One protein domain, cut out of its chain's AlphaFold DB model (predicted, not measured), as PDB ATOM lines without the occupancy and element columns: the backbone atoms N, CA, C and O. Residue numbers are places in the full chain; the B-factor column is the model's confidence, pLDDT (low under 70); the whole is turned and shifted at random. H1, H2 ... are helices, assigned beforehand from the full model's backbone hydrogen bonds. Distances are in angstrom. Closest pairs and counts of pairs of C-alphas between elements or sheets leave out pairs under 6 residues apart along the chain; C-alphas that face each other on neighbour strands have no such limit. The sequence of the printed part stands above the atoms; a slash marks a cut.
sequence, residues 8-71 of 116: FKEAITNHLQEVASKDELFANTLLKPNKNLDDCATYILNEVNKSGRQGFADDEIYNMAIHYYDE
ATOM      1  N   PHE A   8      35.339  40.685   2.611       85.88
ATOM      2  CA  PHE A   8      36.234  40.916   3.738       85.88
ATOM      3  C   PHE A   8      37.558  41.559   3.324       85.88
ATOM      4  O   PHE A   8      37.986  42.549   3.912       85.88
ATOM      5  N   LYS A   9      38.192  41.008   2.287       88.25
ATOM      6  CA  LYS A   9      39.462  41.507   1.759       88.25
ATOM      7  C   LYS A   9      39.286  42.891   1.145       88.25
ATOM      8  O   LYS A   9      40.142  43.751   1.336       88.25
ATOM      9  N   GLU A  10      38.170  43.116   0.459       88.56
ATOM     10  CA  GLU A  10      37.817  44.423  -0.091       88.56
ATOM     11  C   GLU A  10      37.640  45.475   1.012       88.56
ATOM     12  O   GLU A  10      38.273  46.529   0.949       88.56
ATOM     13  N   ALA A  11      36.857  45.174   2.054       88.75
ATOM     14  CA  ALA A  11      36.644  46.089   3.177       88.75
ATOM     15  C   ALA A  11      37.963  46.477   3.867       88.75
ATOM     16  O   ALA A  11      38.221  47.661   4.090       88.75
ATOM     17  N   ILE A  12      38.834  45.494   4.130       90.88
ATOM     18  CA  ILE A  12      40.162  45.742   4.708       90.88
ATOM     19  C   ILE A  12      41.011  46.603   3.769       90.88
ATOM     20  O   ILE A  12      41.609  47.579   4.211       90.88
ATOM     21  N   THR A  13      41.054  46.278   2.476       90.31
ATOM     22  CA  THR A  13      41.873  47.018   1.503       90.31
ATOM     23  C   THR A  13      41.446  48.478   1.411       90.31
ATOM     24  O   THR A  13      42.299  49.363   1.477       90.31
ATOM     25  N   ASN A  14      40.140  48.737   1.315       90.44
ATOM     26  CA  ASN A  14      39.602  50.095   1.258       90.44
ATOM     27  C   ASN A  14      39.986  50.888   2.511       90.44
ATOM     28  O   ASN A  14      40.474  52.012   2.402       90.44
ATOM     29  N   HIS A  15      39.847  50.287   3.696       91.44
ATOM     30  CA  HIS A  15      40.225  50.953   4.935       91.44
ATOM     31  C   HIS A  15      41.731  51.255   4.998       91.44
ATOM     32  O   HIS A  15      42.129  52.378   5.303       91.44
ATOM     33  N   LEU A  16      42.586  50.290   4.653       91.12
ATOM     34  CA  LEU A  16      44.036  50.489   4.665       91.12
ATOM     35  C   LEU A  16      44.481  51.574   3.669       91.12
ATOM     36  O   LEU A  16      45.404  52.330   3.962       91.12
ATOM     37  N   GLN A  17      43.811  51.692   2.519       91.62
ATOM     38  CA  GLN A  17      44.049  52.770   1.552       91.62
ATOM     39  C   GLN A  17      43.633  54.143   2.090       91.62
ATOM     40  O   GLN A  17      44.343  55.127   1.867       91.62
ATOM     41  N   GLU A  18      42.517  54.231   2.816       92.19
ATOM     42  CA  GLU A  18      42.120  55.471   3.492       92.19
ATOM     43  C   GLU A  18      43.143  55.890   4.552       92.19
ATOM     44  O   GLU A  18      43.455  57.078   4.664       92.19
ATOM     45  N   VAL A  19      43.678  54.929   5.309       91.06
ATOM     46  CA  VAL A  19      44.728  55.180   6.306       91.06
ATOM     47  C   VAL A  19      46.017  55.618   5.618       91.06
ATOM     48  O   VAL A  19      46.551  56.665   5.966       91.06
ATOM     49  N   ALA A  20      46.460  54.909   4.578       91.25
ATOM     50  CA  ALA A  20      47.639  55.270   3.787       91.25
ATOM     51  C   ALA A  20      47.516  56.652   3.116       91.25
ATOM     52  O   ALA A  20      48.508  57.346   2.923       91.25
ATOM     53  N   SER A  21      46.297  57.081   2.778       92.06
ATOM     54  CA  SER A  21      46.050  58.421   2.227       92.06
ATOM     55  C   SER A  21      46.186  59.530   3.276       92.06
ATOM     56  O   SER A  21      46.412  60.686   2.922       92.06
ATOM     57  N   LYS A  22      46.007  59.200   4.561       92.31
ATOM     58  CA  LYS A  22      46.135  60.131   5.693       92.31
ATOM     59  C   LYS A  22      47.528  60.082   6.327       92.31
ATOM     60  O   LYS A  22      47.978  61.100   6.844       92.31
ATOM     61  N   ASP A  23      48.182  58.924   6.288       92.25
ATOM     62  CA  ASP A  23      49.495  58.661   6.870       92.25
ATOM     63  C   ASP A  23      50.468  58.114   5.810       92.25
ATOM     64  O   ASP A  23      50.414  56.950   5.405       92.25
ATOM     65  N   GLU A  24      51.396  58.970   5.379       89.25
ATOM     66  CA  GLU A  24      52.426  58.619   4.397       89.25
ATOM     67  C   GLU A  24      53.420  57.567   4.921       89.25
ATOM     68  O   GLU A  24      53.973  56.796   4.129       89.25
ATOM     69  N   LEU A  25      53.666  57.495   6.235       88.69
ATOM     70  CA  LEU A  25      54.541  56.465   6.806       88.69
ATOM     71  C   LEU A  25      53.879  55.094   6.669       88.69
ATOM     72  O   LEU A  25      54.528  54.141   6.234       88.69
ATOM     73  N   PHE A  26      52.572  55.031   6.927       89.69
ATOM     74  CA  PHE A  26      51.779  53.824   6.712       89.69
ATOM     75  C   PHE A  26      51.666  53.451   5.225       89.69
ATOM     76  O   PHE A  26      51.734  52.280   4.858       89.69
ATOM     77  N   ALA A  27      51.572  54.429   4.321       89.25
ATOM     78  CA  ALA A  27      51.590  54.148   2.882       89.25
ATOM     79  C   ALA A  27      52.870  53.410   2.448       89.25
ATOM     80  O   ALA A  27      52.820  52.483   1.635       89.25
ATOM     81  N   ASN A  28      54.016  53.775   3.029       89.00
ATOM     82  CA  ASN A  28      55.279  53.087   2.771       89.00
ATOM     83  C   ASN A  28      55.294  51.659   3.340       89.00
ATOM     84  O   ASN A  28      55.869  50.771   2.707       89.00
ATOM     85  N   THR A  29      54.667  51.409   4.497       87.75
ATOM     86  CA  THR A  29      54.570  50.048   5.056       87.75
ATOM     87  C   THR A  29      53.625  49.164   4.247       87.75
ATOM     88  O   THR A  29      53.943  47.999   4.010       87.75
ATOM     89  N   LEU A  30      52.529  49.724   3.732       86.81
ATOM     90  CA  LEU A  30      51.575  49.026   2.870       86.81
ATOM     91  C   LEU A  30      52.194  48.567   1.537       86.81
ATOM     92  O   LEU A  30      51.826  47.520   1.010       86.81
ATOM     93  N   LEU A  31      53.155  49.327   1.000       85.31
ATOM     94  CA  LEU A  31      53.875  49.003  -0.239       85.31
ATOM     95  C   LEU A  31      55.015  47.987  -0.046       85.31
ATOM     96  O   LEU A  31      55.660  47.596  -1.026       85.31
ATOM     97  N   LYS A  32      55.299  47.553   1.190       84.88
ATOM     98  CA  LYS A  32      56.357  46.571   1.451       84.88
ATOM     99  C   LYS A  32      56.002  45.232   0.778       84.88
ATOM    100  O   LYS A  32      54.952  44.667   1.069       84.88
ATOM    101  N   PRO A  33      56.907  44.632  -0.020       78.88
ATOM    102  CA  PRO A  33      56.644  43.361  -0.706       78.88
ATOM    103  C   PRO A  33      56.516  42.161   0.248       78.88
ATOM    104  O   PRO A  33      56.056  41.101  -0.158       78.88
ATOM    105  N   ASN A  34      56.926  42.318   1.511       80.62
ATOM    106  CA  ASN A  34      56.810  41.291   2.551       80.62
ATOM    107  C   ASN A  34      55.433  41.269   3.234       80.62
ATOM    108  O   ASN A  34      55.236  40.484   4.158       80.62
ATOM    109  N   LYS A  35      54.501  42.144   2.839       84.69
ATOM    110  CA  LYS A  35      53.158  42.204   3.415       84.69
ATOM    111  C   LYS A  35      52.128  41.820   2.362       84.69
ATOM    112  O   LYS A  35      52.140  42.341   1.249       84.69
ATOM    113  N   ASN A  36      51.229  40.907   2.719       87.69
ATOM    114  CA  ASN A  36      50.170  40.426   1.838       87.69
ATOM    115  C   ASN A  36      48.822  40.446   2.568       87.69
ATOM    116  O   ASN A  36      48.732  40.195   3.770       87.69
ATOM    117  N   LEU A  37      47.760  40.711   1.816       88.38
ATOM    118  CA  LEU A  37      46.392  40.716   2.309       88.38
ATOM    119  C   LEU A  37      45.927  39.319   2.753       88.38
ATOM    120  O   LEU A  37      45.151  39.212   3.698       88.38
ATOM    121  N   ASP A  38      46.408  38.248   2.113       88.50
ATOM    122  CA  ASP A  38      46.083  36.871   2.522       88.50
ATOM    123  C   ASP A  38      46.640  36.530   3.915       88.50
ATOM    124  O   ASP A  38      45.969  35.880   4.724       88.50
ATOM    125  N   ASP A  39      47.846  37.009   4.214       89.62
ATOM    126  CA  ASP A  39      48.491  36.831   5.514       89.62
ATOM    127  C   ASP A  39      47.843  37.724   6.571       89.62
ATOM    128  O   ASP A  39      47.576  37.262   7.677       89.62
ATOM    129  N   CYS A  40      47.489  38.962   6.210       90.88
ATOM    130  CA  CYS A  40      46.687  39.847   7.053       90.88
ATOM    131  C   CYS A  40      45.351  39.187   7.444       90.88
ATOM    132  O   CYS A  40      45.009  39.108   8.623       90.88
ATOM    133  N   ALA A  41      44.623  38.625   6.474       89.94
ATOM    134  CA  ALA A  41      43.376  37.914   6.740       89.94
ATOM    135  C   ALA A  41      43.590  36.698   7.656       89.94
ATOM    136  O   ALA A  41      42.795  36.461   8.565       89.94
ATOM    137  N   THR A  42      44.674  35.946   7.450       91.12
ATOM    138  CA  THR A  42      45.022  34.791   8.293       91.12
ATOM    139  C   THR A  42      45.366  35.216   9.721       91.12
ATOM    140  O   THR A  42      44.894  34.593  10.672       91.12
ATOM    141  N   TYR A  43      46.115  36.306   9.878       92.56
ATOM    142  CA  TYR A  43      46.438  36.899  11.172       92.56
ATOM    143  C   TYR A  43      45.170  37.307  11.928       92.56
ATOM    144  O   TYR A  43      44.962  36.882  13.065       92.56
ATOM    145  N   ILE A  44      44.273  38.045  11.267       91.31
ATOM    146  CA  ILE A  44      43.004  38.472  11.867       91.31
ATOM    147  C   ILE A  44      42.184  37.258  12.308       91.31
ATOM    148  O   ILE A  44      41.671  37.234  13.425       91.31
ATOM    149  N   LEU A  45      42.090  36.222  11.471       90.00
ATOM    150  CA  LEU A  45      41.388  34.986  11.821       90.00
ATOM    151  C   LEU A  45      42.000  34.285  13.037       90.00
ATOM    152  O   LEU A  45      41.251  33.783  13.875       90.00
ATOM    153  N   ASN A  46      43.328  34.249  13.151       91.19
ATOM    154  CA  ASN A  46      44.004  33.649  14.299       91.19
ATOM    155  C   ASN A  46      43.724  34.416  15.588       91.19
ATOM    156  O   ASN A  46      43.392  33.805  16.601       91.19
ATOM    157  N   GLU A  47      43.789  35.739  15.549       90.62
ATOM    158  CA  GLU A  47      43.478  36.578  16.704       90.62
ATOM    159  C   GLU A  47      41.999  36.487  17.117       90.62
ATOM    160  O   GLU A  47      41.679  36.297  18.294       90.62
ATOM    161  N   VAL A  48      41.082  36.510  16.146       89.38
ATOM    162  CA  VAL A  48      39.649  36.279  16.381       89.38
ATOM    163  C   VAL A  48      39.423  34.905  17.017       89.38
ATOM    164  O   VAL A  48      38.715  34.800  18.021       89.38
ATOM    165  N   ASN A  49      40.068  33.860  16.498       88.69
ATOM    166  CA  ASN A  49      39.967  32.507  17.036       88.69
ATOM    167  C   ASN A  49      40.508  32.414  18.475       88.69
ATOM    168  O   ASN A  49      39.849  31.837  19.340       88.69
ATOM    169  N   LYS A  50      41.654  33.049  18.765       88.88
ATOM    170  CA  LYS A  50      42.222  33.133  20.124       88.88
ATOM    171  C   LYS A  50      41.277  33.830  21.103       88.88
ATOM    172  O   LYS A  50      41.197  33.432  22.262       88.88
ATOM    173  N   SER A  51      40.546  34.848  20.648       87.31
ATOM    174  CA  SER A  51      39.601  35.585  21.495       87.31
ATOM    175  C   SER A  51      38.368  34.763  21.912       87.31
ATOM    176  O   SER A  51      37.703  35.107  22.893       87.31
ATOM    177  N   GLY A  52      38.013  33.724  21.142       86.31
ATOM    178  CA  GLY A  52      36.795  32.930  21.327       86.31
ATOM    179  C   GLY A  52      35.478  33.654  21.001       86.31
ATOM    180  O   GLY A  52      34.405  33.132  21.315       86.31
ATOM    181  N   ARG A  53      35.519  34.849  20.396       87.00
ATOM    182  CA  ARG A  53      34.329  35.635  20.019       87.00
ATOM    183  C   ARG A  53      33.961  35.411  18.553       87.00
ATOM    184  O   ARG A  53      34.824  35.258  17.702       87.00
ATOM    185  N   GLN A  54      32.661  35.426  18.257       79.25
ATOM    186  CA  GLN A  54      32.133  35.195  16.901       79.25
ATOM    187  C   GLN A  54      31.816  36.488  16.133       79.25
ATOM    188  O   GLN A  54      31.483  36.423  14.955       79.25
ATOM    189  N   GLY A  55      31.880  37.651  16.787       84.06
ATOM    190  CA  GLY A  55      31.525  38.937  16.193       84.06
ATOM    191  C   GLY A  55      32.409  40.055  16.723       84.06
ATOM    192  O   GLY A  55      32.722  40.081  17.914       84.06
ATOM    193  N   PHE A  56      32.795  40.945  15.815       88.62
ATOM    194  CA  PHE A  56      33.690  42.075  16.036       88.62
ATOM    195  C   PHE A  56      33.118  43.302  15.347       88.62
ATOM    196  O   PHE A  56      32.409  43.172  14.344       88.62
ATOM    197  N   ALA A  57      33.418  44.477  15.889       89.25
ATOM    198  CA  ALA A  57      33.159  45.722  15.186       89.25
ATOM    199  C   ALA A  57      34.156  45.903  14.032       89.25
ATOM    200  O   ALA A  57      35.285  45.410  14.089       89.25
ATOM    201  N   ASP A  58      33.750  46.658  13.012       88.12
ATOM    202  CA  ASP A  58      34.593  46.939  11.848       88.12
ATOM    203  C   ASP A  58      35.926  47.581  12.276       88.12
ATOM    204  O   ASP A  58      36.990  47.123  11.872       88.12
ATOM    205  N   ASP A  59      35.875  48.552  13.196       89.56
ATOM    206  CA  ASP A  59      37.055  49.239  13.740       89.56
ATOM    207  C   ASP A  59      38.042  48.287  14.434       89.56
ATOM    208  O   ASP A  59      39.253  48.496  14.370       89.56
ATOM    209  N   GLU A  60      37.558  47.233  15.101       91.44
ATOM    210  CA  GLU A  60      38.435  46.245  15.740       91.44
ATOM    211  C   GLU A  60      39.203  45.457  14.677       91.44
ATOM    212  O   GLU A  60      40.427  45.352  14.747       91.44
ATOM    213  N   ILE A  61      38.500  44.972  13.651       91.88
ATOM    214  CA  ILE A  61      39.099  44.239  12.530       91.88
ATOM    215  C   ILE A  61      40.085  45.122  11.758       91.88
ATOM    216  O   ILE A  61      41.180  44.677  11.408       91.88
ATOM    217  N   TYR A  62      39.725  46.380  11.518       92.44
ATOM    218  CA  TYR A  62      40.581  47.340  10.836       92.44
ATOM    219  C   TYR A  62      41.838  47.677  11.633       92.44
ATOM    220  O   TYR A  62      42.929  47.671  11.066       92.44
ATOM    221  N   ASN A  63      41.722  47.883  12.946       92.31
ATOM    222  CA  ASN A  63      42.887  48.101  13.800       92.31
ATOM    223  C   ASN A  63      43.835  46.899  13.784       92.31
ATOM    224  O   ASN A  63      45.049  47.081  13.730       92.31
ATOM    225  N   MET A  64      43.304  45.673  13.762       92.88
ATOM    226  CA  MET A  64      44.128  44.468  13.636       92.88
ATOM    227  C   MET A  64      44.851  44.408  12.287       92.88
ATOM    228  O   MET A  64      46.019  44.021  12.236       92.88
ATOM    229  N   ALA A  65      44.188  44.828  11.206       92.75
ATOM    230  CA  ALA A  65      44.817  44.932   9.896       92.75
ATOM    231  C   ALA A  65      45.941  45.978   9.889       92.75
ATOM    232  O   ALA A  65      47.039  45.680   9.432       92.75
ATOM    233  N   ILE A  66      45.705  47.177  10.428       91.88
ATOM    234  CA  ILE A  66      46.728  48.231  10.536       91.88
ATOM    235  C   ILE A  66      47.933  47.713  11.321       91.88
ATOM    236  O   ILE A  66      49.064  47.825  10.854       91.88
ATOM    237  N   HIS A  67      47.686  47.073  12.465       91.62
ATOM    238  CA  HIS A  67      48.735  46.525  13.318       91.62
ATOM    239  C   HIS A  67      49.614  45.504  12.585       91.62
ATOM    240  O   HIS A  67      50.837  45.548  12.694       91.62
ATOM    241  N   TYR A  68      49.009  44.651  11.751       92.25
ATOM    242  CA  TYR A  68      49.744  43.708  10.910       92.25
ATOM    243  C   TYR A  68      50.712  44.392   9.931       92.25
ATOM    244  O   TYR A  68      51.785  43.847   9.662       92.25
ATOM    245  N   TYR A  69      50.364  45.554   9.375       90.12
ATOM    246  CA  TYR A  69      51.240  46.286   8.450       90.12
ATOM    247  C   TYR A  69      52.268  47.165   9.167       90.12
ATOM    248  O   TYR A  69      53.358  47.371   8.628       90.12
ATOM    249  N   ASP A  70      51.935  47.655  10.358       88.06
ATOM    250  CA  ASP A  70      52.800  48.524  11.153       88.06
ATOM    251  C   ASP A  70      53.917  47.734  11.863       88.06
ATOM    252  O   ASP A  70      55.068  48.169  11.907       88.06
ATOM    253  N   GLU A  71      53.627  46.517  12.335       85.69
ATOM    254  CA  GLU A  71      54.631  45.652  12.960       85.69
ATOM    255  C   GLU A  71      55.431  44.831  11.938       85.69
ATOM    256  O   GLU A  71      54.886  44.052  11.152       85.69
TER     257      GLU A  71
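Overview. This is residues 8 to 71 of the 116 residues of the protein "PcfK-like protein" of Flavobacterium caeni (UniProt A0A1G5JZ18). What does the domain look like? It is a small body of helices in which H4 packs across both H1 and H3, two longer helices that start near each other and run off in different directions, while the short H2 folds back from the end of H1 and reaches the end of H4. Residues 49 to 55, of which 49 to 51 belong to H3, stick out. What is it made of? The printed part has 64 residues with four named helices, in the order H1, H2, H3, H4, and no named strand, and its class is all helix. It is compact, with a radius of gyration of the C-alphas of 11.6 A, yet elongated, spanning 34 by 22 by 19 A.

Arrangement. How does H1 stand to H2? H1, residues 8 to 22, and H2, residues 24 to 30, form a helical hairpin and touch, at a shallow tilt of 29 degrees, opposite ways. Their closest C-alphas, those of Ala 20 and Ala 27, are 4.2 A apart. How do H3, residues 37 to 51, and H4, residues 58 to 70, join them? H1, with residues 9 to 13 alone, only just touches H3, with 3 pairs of C-alphas within 8 A, about perpendicular at 74 degrees; the closest C-alphas, those of Lys 9 and Leu 37, are 7.0 A apart. H2 and H3 are apart. What does H4 touch? H4 and H1 are the hubs, each touching three helices; H4 touches H1 at a steep tilt of 65 degrees, the same way, closest at the C-alphas of Ile 12 and Tyr 62, 6.3 A. H4 touches H2 with residues 69 to 70 alone, about perpendicular at 87 degrees, closest at the C-alphas of Thr 29 and Tyr 69, 6.1 A. H3, with residues 40 to 44 alone, touches H4 at a steep tilt of 59 degrees, opposite ways, closest at the C-alphas of Cys 40 and Ala 65, 6.1 A. Are the helices' backbones complete? In H1, H2, H3 and H4 every O i to N i+4 pair is within hydrogen-bond range.

Along the chain. Where does the first helix lie? H1 begins at C-alpha 8, (36.234, 40.916, 3.738), and is 21.7 A long; H2 follows after Asp 23. Where are the later helices? H3 begins at C-alpha 37, (46.392, 40.716, 2.309), and is 21.0 A long. H4 is 18.3 A long and ends at C-alpha 70, (52.800, 48.524, 11.153).

Size, cuts and confidence. How large is it? The two C-alphas farthest apart, those of Glu 24 and Gly 52, are 34.5 A apart. Is it unbroken and confident? The printed part has no cut; the link from H1 to H2 is tight, and those from H2 to H3 and from H3 to H4 are short. The mean pLDDT of the printed part is 89.1, and no printed residue is under 70.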